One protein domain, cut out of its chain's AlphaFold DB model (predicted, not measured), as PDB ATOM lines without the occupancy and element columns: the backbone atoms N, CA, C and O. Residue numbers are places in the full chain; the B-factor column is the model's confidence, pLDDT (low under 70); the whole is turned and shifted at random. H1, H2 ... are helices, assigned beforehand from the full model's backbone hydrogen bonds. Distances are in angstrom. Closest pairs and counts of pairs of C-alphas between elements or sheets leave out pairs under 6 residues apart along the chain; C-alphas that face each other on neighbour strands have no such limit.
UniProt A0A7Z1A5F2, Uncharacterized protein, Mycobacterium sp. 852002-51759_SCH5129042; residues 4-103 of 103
ATOM      1  N   TRP A   4     100.467 109.118 135.581       94.88
ATOM      2  CA  TRP A   4     100.517 109.575 134.188       94.88
ATOM      3  C   TRP A   4     101.256 108.586 133.294       94.88
ATOM      4  O   TRP A   4     102.273 108.029 133.700       94.88
ATOM      5  N   ALA A   5     100.749 108.341 132.088       93.06
ATOM      6  CA  ALA A   5     101.399 107.439 131.136       93.06
ATOM      7  C   ALA A   5     102.232 108.206 130.103       93.06
ATOM      8  O   ALA A   5     103.225 107.673 129.614       93.06
ATOM      9  N   ARG A   6     101.838 109.447 129.794       94.69
ATOM     10  CA  ARG A   6     102.458 110.277 128.761       94.69
ATOM     11  C   ARG A   6     102.826 111.660 129.288       94.69
ATOM     12  O   ARG A   6     102.158 112.148 130.203       94.69
ATOM     13  N   PRO A   7     103.811 112.341 128.673       94.56
ATOM     14  CA  PRO A   7     104.127 113.730 129.003       94.56
ATOM     15  C   PRO A   7     102.918 114.668 128.899       94.56
ATOM     16  O   PRO A   7     102.746 115.539 129.744       94.56
ATOM     17  N   SER A   8     102.038 114.459 127.915       94.62
ATOM     18  CA  SER A   8     100.829 115.272 127.718       94.62
ATOM     19  C   SER A   8      99.771 115.109 128.816       94.62
ATOM     20  O   SER A   8      98.903 115.970 128.946       94.62
ATOM     21  N   ASP A   9      99.839 114.044 129.619       94.31
ATOM     22  CA  ASP A   9      98.925 113.829 130.746       94.31
ATOM     23  C   ASP A   9      99.364 114.596 132.006       94.31
ATOM     24  O   ASP A   9      98.591 114.728 132.965       94.31
ATOM     25  N   VAL A  10     100.622 115.050 132.040       95.25
ATOM     26  CA  VAL A  10     101.245 115.649 133.218       95.25
ATOM     27  C   VAL A  10     100.582 116.985 133.526       95.25
ATOM     28  O   VAL A  10     100.483 117.877 132.685       95.25
ATOM     29  N   ALA A  11     100.132 117.143 134.770       94.81
ATOM     30  CA  ALA A  11      99.533 118.396 135.199       94.81
ATOM     31  C   ALA A  11     100.575 119.525 135.203       94.81
ATOM     32  O   ALA A  11     101.668 119.371 135.755       94.81
ATOM     33  N   ALA A  12     100.218 120.678 134.635       93.75
ATOM     34  CA  ALA A  12     101.041 121.880 134.719       93.75
ATOM     35  C   ALA A  12     101.315 122.250 136.188       93.75
ATOM     36  O   ALA A  12     100.442 122.107 137.046       93.75
ATOM     37  N   GLY A  13     102.536 122.708 136.470       93.56
ATOM     38  CA  GLY A  13     102.984 123.048 137.826       93.56
ATOM     39  C   GLY A  13     103.341 121.854 138.720       93.56
ATOM     40  O   GLY A  13     103.714 122.069 139.868       93.56
ATOM     41  N   SER A  14     103.245 120.616 138.223       96.88
ATOM     42  CA  SER A  14     103.737 119.426 138.932       96.88
ATOM     43  C   SER A  14     105.266 119.344 138.932       96.88
ATOM     44  O   SER A  14     105.932 119.925 138.068       96.88
ATOM     45  N   GLY A  15     105.832 118.568 139.858       97.62
ATOM     46  CA  GLY A  15     107.274 118.312 139.886       97.62
ATOM     47  C   GLY A  15     107.757 117.545 138.649       97.62
ATOM     48  O   GLY A  15     108.850 117.804 138.142       97.62
ATOM     49  N   VAL A  16     106.931 116.649 138.090       97.75
ATOM     50  CA  VAL A  16     107.201 116.022 136.780       97.75
ATOM     51  C   VAL A  16     107.209 117.061 135.652       97.75
ATOM     52  O   VAL A  16     108.109 117.035 134.816       97.75
ATOM     53  N   ALA A  17     106.267 118.010 135.624       98.06
ATOM     54  CA  ALA A  17     106.257 119.065 134.601       98.06
ATOM     55  C   ALA A  17     107.506 119.956 134.680       98.06
ATOM     56  O   ALA A  17     108.072 120.323 133.647       98.06
ATOM     57  N   ALA A  18     107.962 120.274 135.894       98.44
ATOM     58  CA  ALA A  18     109.195 121.023 136.110       98.44
ATOM     59  C   ALA A  18     110.426 120.250 135.607       98.44
ATOM     60  O   ALA A  18     111.243 120.824 134.889       98.44
ATOM     61  N   GLN A  19     110.523 118.945 135.895       98.62
ATOM     62  CA  GLN A  19     111.578 118.079 135.346       98.62
ATOM     63  C   GLN A  19     111.612 118.125 133.810       98.62
ATOM     64  O   GLN A  19     112.673 118.359 133.235       98.62
ATOM     65  N   LEU A  20     110.461 117.966 133.142       98.56
ATOM     66  CA  LEU A  20     110.368 118.022 131.676       98.56
ATOM     67  C   LEU A  20     110.789 119.386 131.112       98.56
ATOM     68  O   LEU A  20     111.569 119.452 130.167       98.56
ATOM     69  N   THR A  21     110.319 120.473 131.725       98.56
ATOM     70  CA  THR A  21     110.647 121.841 131.294       98.56
ATOM     71  C   THR A  21     112.148 122.111 131.408       98.56
ATOM     72  O   THR A  21     112.758 122.661 130.496       98.56
ATOM     73  N   LEU A  22     112.769 121.686 132.511       98.81
ATOM     74  CA  LEU A  22     114.208 121.837 132.728       98.81
ATOM     75  C   LEU A  22     115.030 121.060 131.696       98.81
ATOM     76  O   LEU A  22     116.040 121.571 131.223       98.81
ATOM     77  N   MET A  23     114.582 119.860 131.315       98.75
ATOM     78  CA  MET A  23     115.227 119.073 130.260       98.75
ATOM     79  C   MET A  23     115.205 119.811 128.916       98.75
ATOM     80  O   MET A  23     116.218 119.852 128.222       98.75
ATOM     81  N   GLU A  24     114.076 120.426 128.554       98.56
ATOM     82  CA  GLU A  24     113.956 121.203 127.314       98.56
ATOM     83  C   GLU A  24     114.832 122.461 127.330       98.56
ATOM     84  O   GLU A  24     115.547 122.721 126.361       98.56
ATOM     85  N   LEU A  25     114.826 123.212 128.436       98.56
ATOM     86  CA  LEU A  25     115.663 124.404 128.601       98.56
ATOM     87  C   LEU A  25     117.155 124.072 128.523       98.56
ATOM     88  O   LEU A  25     117.919 124.805 127.894       98.56
ATOM     89  N   PHE A  26     117.571 122.963 129.132       98.62
ATOM     90  CA  PHE A  26     118.963 122.529 129.124       98.62
ATOM     91  C   PHE A  26     119.432 122.123 127.725       98.62
ATOM     92  O   PHE A  26     120.454 122.616 127.254       98.62
ATOM     93  N   VAL A  27     118.653 121.306 127.007       98.50
ATOM     94  CA  VAL A  27     118.980 120.907 125.624       98.50
ATOM     95  C   VAL A  27     118.987 122.107 124.670       98.50
ATOM     96  O   VAL A  27     119.772 122.139 123.726       98.50
ATOM     97  N   ALA A  28     118.161 123.124 124.930       97.88
ATOM     98  CA  ALA A  28     118.183 124.382 124.186       97.88
ATOM     99  C   ALA A  28     119.389 125.288 124.522       97.88
ATOM    100  O   ALA A  28     119.550 126.334 123.893       97.88
ATOM    101  N   GLY A  29     120.222 124.922 125.503       97.50
ATOM    102  CA  GLY A  29     121.351 125.727 125.974       97.50
ATOM    103  C   GLY A  29     120.942 126.959 126.785       97.50
ATOM    104  O   GLY A  29     121.750 127.868 126.962       97.50
ATOM    105  N   ALA A  30     119.694 127.017 127.260       98.12
ATOM    106  CA  ALA A  30     119.174 128.148 128.028       98.12
ATOM    107  C   ALA A  30     119.619 128.127 129.500       98.12
ATOM    108  O   ALA A  30     119.622 129.172 130.147       98.12
ATOM    109  N   VAL A  31     119.996 126.955 130.020       97.00
ATOM    110  CA  VAL A  31     120.555 126.776 131.367       97.00
ATOM    111  C   VAL A  31     121.845 125.948 131.296       97.00
ATOM    112  O   VAL A  31     121.914 125.020 130.487       97.00
ATOM    113  N   PRO A  32     122.875 126.254 132.104       95.31
ATOM    114  CA  PRO A  32     124.102 125.458 132.164       95.31
ATOM    115  C   PRO A  32     123.869 124.112 132.872       95.31
ATOM    116  O   PRO A  32     122.943 123.983 133.678       95.31
ATOM    117  N   GLY A  33     124.735 123.119 132.632       95.81
ATOM    118  CA  GLY A  33     124.547 121.754 133.143       95.81
ATOM    119  C   GLY A  33     124.438 121.676 134.666       95.81
ATOM    120  O   GLY A  33     123.544 121.020 135.198       95.81
ATOM    121  N   SER A  34     125.269 122.430 135.385       95.75
ATOM    122  CA  SER A  34     125.239 122.450 136.852       95.75
ATOM    123  C   SER A  34     123.971 123.083 137.440       95.75
ATOM    124  O   SER A  34     123.540 122.709 138.534       95.75
ATOM    125  N   GLU A  35     123.354 124.041 136.745       97.31
ATOM    126  CA  GLU A  35     122.074 124.630 137.152       97.31
ATOM    127  C   GLU A  35     120.927 123.668 136.842       97.31
ATOM    128  O   GLU A  35     120.106 123.392 137.720       97.31
ATOM    129  N   PHE A  36     120.937 123.080 135.641       98.25
ATOM    130  CA  PHE A  36     120.014 122.023 135.241       98.25
ATOM    131  C   PHE A  36     120.001 120.871 136.251       98.25
ATOM    132  O   PHE A  36     118.937 120.521 136.756       98.25
ATOM    133  N   ALA A  37     121.169 120.330 136.606       98.00
ATOM    134  CA  ALA A  37     121.289 119.200 137.521       98.00
ATOM    135  C   ALA A  37     120.660 119.491 138.892       98.00
ATOM    136  O   ALA A  37     119.833 118.720 139.386       98.00
ATOM    137  N   ARG A  38     120.996 120.641 139.496       97.88
ATOM    138  CA  ARG A  38     120.445 121.052 140.799       97.88
ATOM    139  C   ARG A  38     118.931 121.239 140.734       97.88
ATOM    140  O   ARG A  38     118.215 120.729 141.597       97.88
ATOM    141  N   ALA A  39     118.448 121.954 139.720       98.31
ATOM    142  CA  ALA A  39     117.029 122.244 139.563       98.31
ATOM    143  C   ALA A  39     116.216 120.970 139.289       98.31
ATOM    144  O   ALA A  39     115.149 120.785 139.874       98.31
ATOM    145  N   TRP A  40     116.731 120.063 138.456       98.62
ATOM    146  CA  TRP A  40     116.044 118.828 138.087       98.62
ATOM    147  C   TRP A  40     115.951 117.862 139.274       98.62
ATOM    148  O   TRP A  40     114.873 117.338 139.554       98.62
ATOM    149  N   LEU A  41     117.036 117.699 140.045       98.38
ATOM    150  CA  LEU A  41     117.023 116.917 141.290       98.38
ATOM    151  C   LEU A  41     116.064 117.511 142.332       98.38
ATOM    152  O   LEU A  41     115.357 116.766 143.017       98.38
ATOM    153  N   GLY A  42     115.998 118.844 142.423       98.44
ATOM    154  CA  GLY A  42     115.015 119.554 143.241       98.44
ATOM    155  C   GLY A  42     113.578 119.229 142.830       98.44
ATOM    156  O   GLY A  42     112.804 118.734 143.647       98.44
ATOM    157  N   ALA A  43     113.251 119.398 141.549       98.38
ATOM    158  CA  ALA A  43     111.928 119.098 141.002       98.38
ATOM    159  C   ALA A  43     111.533 117.621 141.181       98.38
ATOM    160  O   ALA A  43     110.381 117.314 141.499       98.38
ATOM    161  N   ARG A  44     112.489 116.693 141.039       98.06
ATOM    162  CA  ARG A  44     112.270 115.268 141.317       98.06
ATOM    163  C   ARG A  44     111.937 115.019 142.784       98.06
ATOM    164  O   ARG A  44     111.010 114.267 143.080       98.06
ATOM    165  N   ARG A  45     112.662 115.645 143.715       98.12
ATOM    166  CA  ARG A  45     112.364 115.543 145.150       98.12
ATOM    167  C   ARG A  45     110.963 116.066 145.463       98.12
ATOM    168  O   ARG A  45     110.229 115.398 146.188       98.12
ATOM    169  N   ASP A  46     110.585 117.205 144.896       97.38
ATOM    170  CA  ASP A  46     109.270 117.815 145.117       97.38
ATOM    171  C   ASP A  46     108.146 116.925 144.550       97.38
ATOM    172  O   ASP A  46     107.136 116.692 145.215       97.38
ATOM    173  N   SER A  47     108.365 116.326 143.374       96.44
ATOM    174  CA  SER A  47     107.471 115.331 142.763       96.44
ATOM    175  C   SER A  47     107.232 114.121 143.677       96.44
ATOM    176  O   SER A  47     106.089 113.724 143.926       96.44
ATOM    177  N   LEU A  48     108.312 113.570 144.249       95.25
ATOM    178  CA  LEU A  48     108.246 112.447 145.186       95.25
ATOM    179  C   LEU A  48     107.503 112.820 146.476       95.25
ATOM    180  O   LEU A  48     106.681 112.038 146.953       95.25
ATOM    181  N   GLN A  49     107.751 114.015 147.022       96.25
ATOM    182  CA  GLN A  49     107.053 114.522 148.209       96.25
ATOM    183  C   GLN A  49     105.554 114.732 147.957       96.25
ATOM    184  O   GLN A  49     104.737 114.432 148.827       96.25
ATOM    185  N   ALA A  50     105.184 115.184 146.758       94.31
ATOM    186  CA  ALA A  50     103.795 115.333 146.330       94.31
ATOM    187  C   ALA A  50     103.101 113.992 146.002       94.31
ATOM    188  O   ALA A  50     101.891 113.962 145.755       94.31
ATOM    189  N   GLY A  51     103.835 112.871 146.003       95.50
ATOM    190  CA  GLY A  51     103.302 111.548 145.673       95.50
ATOM    191  C   GLY A  51     102.884 111.408 144.207       95.50
ATOM    192  O   GLY A  51     101.993 110.608 143.891       95.50
ATOM    193  N   GLU A  52     103.488 112.198 143.319       95.31
ATOM    194  CA  GLU A  52     103.296 112.096 141.876       95.31
ATOM    195  C   GLU A  52     103.865 110.771 141.366       95.31
ATOM    196  O   GLU A  52     104.885 110.279 141.852       95.31
ATOM    197  N   ARG A  53     103.187 110.154 140.395       94.81
ATOM    198  CA  ARG A  53     103.656 108.912 139.779       94.81
ATOM    199  C   ARG A  53     103.502 108.964 138.272       94.81
ATOM    200  O   ARG A  53     102.509 109.469 137.748       94.81
ATOM    201  N   VAL A  54     104.451 108.345 137.590       96.25
ATOM    202  CA  VAL A  54     104.395 108.059 136.158       96.25
ATOM    203  C   VAL A  54     104.419 106.543 135.947       96.25
ATOM    204  O   VAL A  54     104.809 105.792 136.842       96.25
ATOM    205  N   ARG A  55     103.915 106.065 134.809       96.31
ATOM    206  CA  ARG A  55     103.966 104.640 134.434       96.31
ATOM    207  C   ARG A  55     105.215 104.343 133.619       96.31
ATOM    208  O   ARG A  55     105.799 105.232 133.012       96.31
ATOM    209  N   GLU A  56     105.564 103.069 133.515       95.69
ATOM    210  CA  GLU A  56     106.427 102.609 132.428       95.69
ATOM    211  C   GLU A  56     105.777 102.917 131.061       95.69
ATOM    212  O   GLU A  56     104.553 102.797 130.935       95.69
ATOM    213  N   PRO A  57     106.564 103.284 130.033       96.50
ATOM    214  CA  PRO A  57     108.027 103.453 130.028       96.50
ATOM    215  C   PRO A  57     108.505 104.864 130.437       96.50
ATOM    216  O   PRO A  57     109.705 105.129 130.422       96.50
ATOM    217  N   PHE A  58     107.590 105.774 130.786       97.69
ATOM    218  CA  PHE A  58     107.913 107.149 131.180       97.69
ATOM    219  C   PHE A  58     108.840 107.175 132.411       97.69
ATOM    220  O   PHE A  58     109.874 107.839 132.382       97.69
ATOM    221  N   ASP A  59     108.548 106.382 133.445       97.44
ATOM    222  CA  ASP A  59     109.395 106.302 134.650       97.44
ATOM    223  C   ASP A  59     110.861 105.982 134.320       97.44
ATOM    224  O   ASP A  59     111.778 106.704 134.710       97.44
ATOM    225  N   ARG A  60     111.083 104.955 133.494       98.12
ATOM    226  CA  ARG A  60     112.413 104.559 133.022       98.12
ATOM    227  C   ARG A  60     113.154 105.678 132.299       98.12
ATOM    228  O   ARG A  60     114.358 105.829 132.483       98.12
ATOM    229  N   LEU A  61     112.452 106.449 131.474       98.44
ATOM    230  CA  LEU A  61     113.039 107.572 130.745       98.44
ATOM    231  C   LEU A  61     113.488 108.686 131.704       98.44
ATOM    232  O   LEU A  61     114.599 109.188 131.553       98.44
ATOM    233  N   LEU A  62     112.698 109.011 132.733       98.19
ATOM    234  CA  LEU A  62     113.123 109.961 133.771       98.19
ATOM    235  C   LEU A  62     114.278 109.416 134.620       98.19
ATOM    236  O   LEU A  62     115.207 110.154 134.940       98.19
ATOM    237  N   ASN A  63     114.274 108.121 134.941       98.25
ATOM    238  CA  ASN A  63     115.373 107.501 135.683       98.25
ATOM    239  C   ASN A  63     116.688 107.488 134.884       98.25
ATOM    240  O   ASN A  63     117.748 107.611 135.488       98.25
ATOM    241  N   ARG A  64     116.655 107.433 133.544       98.38
ATOM    242  CA  ARG A  64     117.873 107.599 132.725       98.38
ATOM    243  C   ARG A  64     118.526 108.969 132.941       98.38
ATOM    244  O   ARG A  64     119.748 109.041 132.990       98.38
ATOM    245  N   VAL A  65     117.736 110.034 133.114       98.38
ATOM    246  CA  VAL A  65     118.275 111.366 133.448       98.38
ATOM    247  C   VAL A  65     118.893 111.363 134.840       98.38
ATOM    248  O   VAL A  65     119.985 111.889 135.010       98.38
ATOM    249  N   LEU A  66     118.238 110.733 135.822       97.94
ATOM    250  CA  LEU A  66     118.802 110.597 137.167       97.94
ATOM    251  C   LEU A  66     120.177 109.918 137.138       97.94
ATOM    252  O   LEU A  66     121.108 110.454 137.724       97.94
ATOM    253  N   TYR A  67     120.312 108.792 136.435       97.25
ATOM    254  CA  TYR A  67     121.589 108.079 136.338       97.25
ATOM    255  C   TYR A  67     122.662 108.900 135.619       97.25
ATOM    256  O   TYR A  67     123.793 108.961 136.085       97.25
ATOM    257  N   ALA A  68     122.307 109.625 134.554       97.06
ATOM    258  CA  ALA A  68     123.249 110.540 133.906       97.06
ATOM    259  C   ALA A  68     123.721 111.661 134.852       97.06
ATOM    260  O   ALA A  68     124.863 112.101 134.772       97.06
ATOM    261  N   LEU A  69     122.861 112.115 135.772       96.44
ATOM    262  CA  LEU A  69     123.229 113.102 136.790       96.44
ATOM    263  C   LEU A  69     124.097 112.526 137.920       96.44
ATOM    264  O   LEU A  69     124.802 113.295 138.565       96.44
ATOM    265  N   GLU A  70     124.068 111.214 138.164       93.50
ATOM    266  CA  GLU A  70     124.983 110.545 139.104       93.50
ATOM    267  C   GLU A  70     126.414 110.470 138.546       93.50
ATOM    268  O   GLU A  70     127.370 110.501 139.316       93.50
ATOM    269  N   GLU A  71     126.555 110.429 137.220       93.44
ATOM    270  CA  GLU A  71     127.840 110.454 136.503       93.44
ATOM    271  C   GLU A  71     128.326 111.886 136.177       93.44
ATOM    272  O   GLU A  71     129.420 112.076 135.646       93.44
ATOM    273  N   TYR A  72     127.515 112.910 136.469       94.00
ATOM    274  CA  TYR A  72     127.805 114.311 136.164       94.00
ATOM    275  C   TYR A  72     128.326 115.075 137.389       94.00
ATOM    276  O   TYR A  72     127.647 115.192 138.414       94.00
ATOM    277  N   ALA A  73     129.491 115.711 137.254       92.88
ATOM    278  CA  ALA A  73     130.034 116.595 138.280       92.88
ATOM    279  C   ALA A  73     129.264 117.929 138.347       92.88
ATOM    280  O   ALA A  73     129.565 118.895 137.646       92.88
ATOM    281  N   ILE A  74     128.276 118.004 139.247       89.44
ATOM    282  CA  ILE A  74     127.465 119.217 139.478       89.44
ATOM    283  C   ILE A  74     128.323 120.416 139.907       89.44
ATOM    284  O   ILE A  74     127.981 121.565 139.616       89.44
ATOM    285  N   ASP A  75     129.403 120.173 140.644       86.56
ATOM    286  CA  ASP A  75     130.402 121.192 140.939       86.56
ATOM    287  C   ASP A  75     131.547 121.086 139.923       86.56
ATOM    288  O   ASP A  75     132.316 120.126 139.987       86.56
ATOM    289  N   PRO A  76     131.709 122.067 139.016       77.62
ATOM    290  CA  PRO A  76     132.787 122.044 138.032       77.62
ATOM    291  C   PRO A  76     134.183 121.976 138.662       77.62
ATOM    292  O   PRO A  76     135.109 121.481 138.026       77.62
ATOM    293  N   ALA A  77     134.349 122.460 139.900       85.25
ATOM    294  CA  ALA A  77     135.621 122.381 140.614       85.25
ATOM    295  C   ALA A  77     135.978 120.949 141.057       85.25
ATOM    296  O   ALA A  77     137.129 120.694 141.402       85.25
ATOM    297  N   GLN A  78     135.003 120.036 141.052       84.62
ATOM    298  CA  GLN A  78     135.147 118.625 141.420       84.62
ATOM    299  C   GLN A  78     135.098 117.696 140.197       84.62
ATOM    300  O   GLN A  78     135.034 116.488 140.367       84.62
ATOM    301  N   CYS A  79     135.113 118.249 138.980       85.50
ATOM    302  CA  CYS A  79     135.082 117.471 137.745       85.50
ATOM    303  C   CYS A  79     136.400 116.706 137.542       85.50
ATOM    304  O   CYS A  79     137.479 117.306 137.471       85.50
ATOM    305  N   GLU A  80     136.301 115.387 137.433       86.94
ATOM    306  CA  GLU A  80     137.399 114.454 137.219       86.94
ATOM    307  C   GLU A  80     137.438 113.931 135.772       86.94
ATOM    308  O   GLU A  80     136.499 114.044 134.979       86.94
ATOM    309  N   TYR A  81     138.576 113.346 135.388       81.88
ATOM    310  CA  TYR A  81     138.702 112.708 134.080       81.88
ATOM    311  C   TYR A  81     137.776 111.487 133.998       81.88
ATOM    312  O   TYR A  81     137.999 110.491 134.682       81.88
ATOM    313  N   GLY A  82     136.793 111.550 133.099       83.12
ATOM    314  CA  GLY A  82     135.790 110.501 132.912       83.12
ATOM    315  C   GLY A  82     134.377 110.936 133.290       83.12
ATOM    316  O   GLY A  82     133.435 110.286 132.846       83.12
ATOM    317  N   ASP A  83     134.231 112.051 134.011       89.94
ATOM    318  CA  ASP A  83     132.922 112.607 134.340       89.94
ATOM    319  C   ASP A  83     132.173 113.072 133.093       89.94
ATOM    320  O   ASP A  83     132.743 113.489 132.071       89.94
ATOM    321  N   LEU A  84     130.848 113.032 133.198       92.75
ATOM    322  CA  LEU A  84     129.967 113.479 132.140       92.75
ATOM    323  C   LEU A  84     130.136 114.991 131.934       92.75
ATOM    324  O   LEU A  84     130.044 115.796 132.857       92.75
ATOM    325  N   THR A  85     130.387 115.396 130.693       92.75
ATOM    326  CA  THR A  85     130.450 116.821 130.322       92.75
ATOM    327  C   THR A  85     129.048 117.376 130.077       92.75
ATOM    328  O   THR A  85     128.157 116.622 129.684       92.75
ATOM    329  N   ASP A  86     128.855 118.696 130.165       93.75
ATOM    330  CA  ASP A  86     127.585 119.355 129.801       93.75
ATOM    331  C   ASP A  86     127.088 118.926 128.411       93.75
ATOM    332  O   ASP A  86     125.909 118.643 128.216       93.75
ATOM    333  N   ALA A  87     127.997 118.819 127.438       94.69
ATOM    334  CA  ALA A  87     127.657 118.438 126.070       94.69
ATOM    335  C   ALA A  87     127.299 116.949 125.918       94.69
ATOM    336  O   ALA A  87     126.583 116.588 124.982       94.69
ATOM    337  N   ALA A  88     127.838 116.074 126.769       95.75
ATOM    338  CA  ALA A  88     127.438 114.669 126.820       95.75
ATOM    339  C   ALA A  88     126.079 114.534 127.526       95.75
ATOM    340  O   ALA A  88     125.178 113.900 126.986       95.75
ATOM    341  N   LEU A  89     125.889 115.251 128.636       97.31
ATOM    342  CA  LEU A  89     124.646 115.245 129.401       97.31
ATOM    343  C   LEU A  89     123.490 115.773 128.548       97.31
ATOM    344  O   LEU A  89     122.415 115.184 128.521       97.31
ATOM    345  N   ALA A  90     123.718 116.846 127.785       98.19
ATOM    346  CA  ALA A  90     122.725 117.396 126.867       98.19
ATOM    347  C   ALA A  90     122.302 116.384 125.794       98.19
ATOM    348  O   ALA A  90     121.122 116.314 125.456       98.19
ATOM    349  N   ARG A  91     123.233 115.561 125.291       98.12
ATOM    350  CA  ARG A  91     122.916 114.493 124.333       98.12
ATOM    351  C   ARG A  91     122.042 113.412 124.964       98.12
ATOM    352  O   ARG A  91     121.018 113.065 124.383       98.12
ATOM    353  N   ASP A  92     122.375 112.954 126.168       98.06
ATOM    354  CA  ASP A  92     121.554 111.967 126.876       98.06
ATOM    355  C   ASP A  92     120.152 112.495 127.201       98.06
ATOM    356  O   ASP A  92     119.153 111.804 126.986       98.06
ATOM    357  N   VAL A  93     120.047 113.744 127.662       98.56
ATOM    358  CA  VAL A  93     118.752 114.383 127.937       98.56
ATOM    359  C   VAL A  93     117.940 114.558 126.649       98.56
ATOM    360  O   VAL A  93     116.726 114.336 126.651       98.56
ATOM    361  N   GLN A  94     118.587 114.898 125.533       98.69
ATOM    362  CA  GLN A  94     117.934 114.997 124.229       98.69
ATOM    363  C   GLN A  94     117.373 113.644 123.762       98.69
ATOM    364  O   GLN A  94     116.236 113.597 123.280       98.69
ATOM    365  N   ASP A  95     118.113 112.550 123.945       98.50
ATOM    366  CA  ASP A  95     117.632 111.195 123.646       98.50
ATOM    367  C   ASP A  95     116.412 110.827 124.496       98.50
ATOM    368  O   ASP A  95     115.439 110.255 123.993       98.50
ATOM    369  N   VAL A  96     116.435 111.175 125.786       98.56
ATOM    370  CA  VAL A  96     115.296 110.953 126.684       98.56
ATOM    371  C   VAL A  96     114.076 111.745 126.213       98.56
ATOM    372  O   VAL A  96     112.993 111.171 126.096       98.56
ATOM    373  N   LEU A  97     114.229 113.035 125.890       98.44
ATOM    374  CA  LEU A  97     113.140 113.857 125.350       98.44
ATOM    375  C   LEU A  97     112.573 113.275 124.052       98.44
ATOM    376  O   LEU A  97     111.359 113.293 123.850       98.44
ATOM    377  N   HIS A  98     113.426 112.736 123.179       98.25
ATOM    378  CA  HIS A  98     112.966 112.048 121.978       98.25
ATOM    379  C   HIS A  98     112.129 110.811 122.328       98.25
ATOM    380  O   HIS A  98     111.020 110.674 121.821       98.25
ATOM    381  N   GLY A  99     112.598 109.962 123.248       97.88
ATOM    382  CA  GLY A  99     111.842 108.800 123.722       97.88
ATOM    383  C   GLY A  99     110.493 109.172 124.342       97.88
ATOM    384  O   GLY A  99     109.490 108.516 124.073       97.88
ATOM    385  N   LEU A 100     110.442 110.262 125.112       97.06
ATOM    386  CA  LEU A 100     109.215 110.768 125.733       97.06
ATOM    387  C   LEU A 100     108.185 111.253 124.707       97.06
ATOM    388  O   LEU A 100     106.991 111.038 124.896       97.06
ATOM    389  N   ARG A 101     108.630 111.874 123.607       96.50
ATOM    390  CA  ARG A 101     107.753 112.320 122.506       96.50
ATOM    391  C   ARG A 101     107.118 111.164 121.732       96.50
ATOM    392  O   ARG A 101     106.156 111.391 121.005       96.50
ATOM    393  N   MET A 102     107.655 109.954 121.872       95.50
ATOM    394  CA  MET A 102     107.169 108.753 121.192       95.50
ATOM    395  C   MET A 102     106.144 107.951 122.019       95.50
ATOM    396  O   MET A 102     105.703 106.900 121.553       95.50
ATOM    397  N   LEU A 103     105.771 108.411 123.225       93.19
ATOM    398  CA  LEU A 103     104.783 107.764 124.112       93.19
ATOM    399  C   LEU A 103     103.339 108.197 123.830       93.19
ATOM    400  O   LEU A 103     102.440 107.314 123.817       93.19
TER     401      LEU A 103
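This is residues 4 to 103 of the 103 residues of an uncharacterized protein of Mycobacterium sp. 852002-51759_SCH5129042 (UniProt A0A7Z1A5F2). The longest helix, H2, and its neighbour H1 make one helical hairpin, and a second helical hairpin of H3 and H4 packs over it face to face, so that two pairs of helices cross at steep angles. The long link from H3 to H4, residues 71 to 85, makes a loop at one end of the body, and the stretch before H1 lies at the other end. The printed part has 100 residues with four named helices, in the order H1, H2, H3, H4, and no named strand; the class is all helix, with 59 of the 100 residues in named elements. The whole is compact, with a radius of gyration of the C-alphas of 13.1 A and spans of 39 by 27 by 23 A.

H2, residues 33 to 49, is 24.2 A long from first to last C-alpha, beginning at C-alpha 33 at (124.547, 121.754, 133.143). Before it comes H1, residues 15 to 27, 18.6 A long, with C-alpha 15 at (107.274, 118.312, 139.886). After it come H3, residues 58 to 70, 19.1 A long, and H4, residues 86 to 101, 22.3 A long, which ends at C-alpha 101 at (107.753, 112.320, 122.506).

H2 and H1 touch as a helical hairpin, at a shallow tilt of 13 degrees, opposite ways; their closest C-alphas, those of Ser 47 and Gly 15, are 4.1 A apart. H2 and H3 are close but not clearly touching, at a steep tilt of 48 degrees; their closest C-alphas are those of Ala 37 and Leu 69, 6.4 A apart. H2 and H4 only just touch, with 3 pairs of C-alphas within 8 A, the closest being those of Gly 33 and Asp 86 at 5.1 A; H2 does so with residue 33 alone. H1 touches H4 with residues 23 to 27 alone, at a steep tilt of 55 degrees, opposite ways, the closest C-alphas being those of Val 27 and Ala 90 at 5.3 A. H3 and H4 touch as a helical hairpin, at a shallow tilt of 5 degrees, opposite ways, and the closest C-alphas, those of Leu 61 and Val 96, are 5.7 A apart. H1 and H3 are near each other. In H1 and H2 every O i to N i+4 pair is within hydrogen-bond range; in H3 it is 8 of 9 and in H4 11 of 12.

The two C-alphas farthest apart in the domain, those of Asp 9 and Tyr 81, are 39.9 A apart, while those of Trp 4 and Leu 103, the first and last printed residues, are 11.1 A apart. The printed part has no cut, and Leu 103 is the chain's last residue. The link from H1 to H2 is tight, that from H2 to H3 short, and that from H3 to H4 long with 15 residues, whose C-alphas lie 12 to 23 A from the mean of all C-alphas. The mean pLDDT of the printed part is 95.6, and no printed residue is under 70.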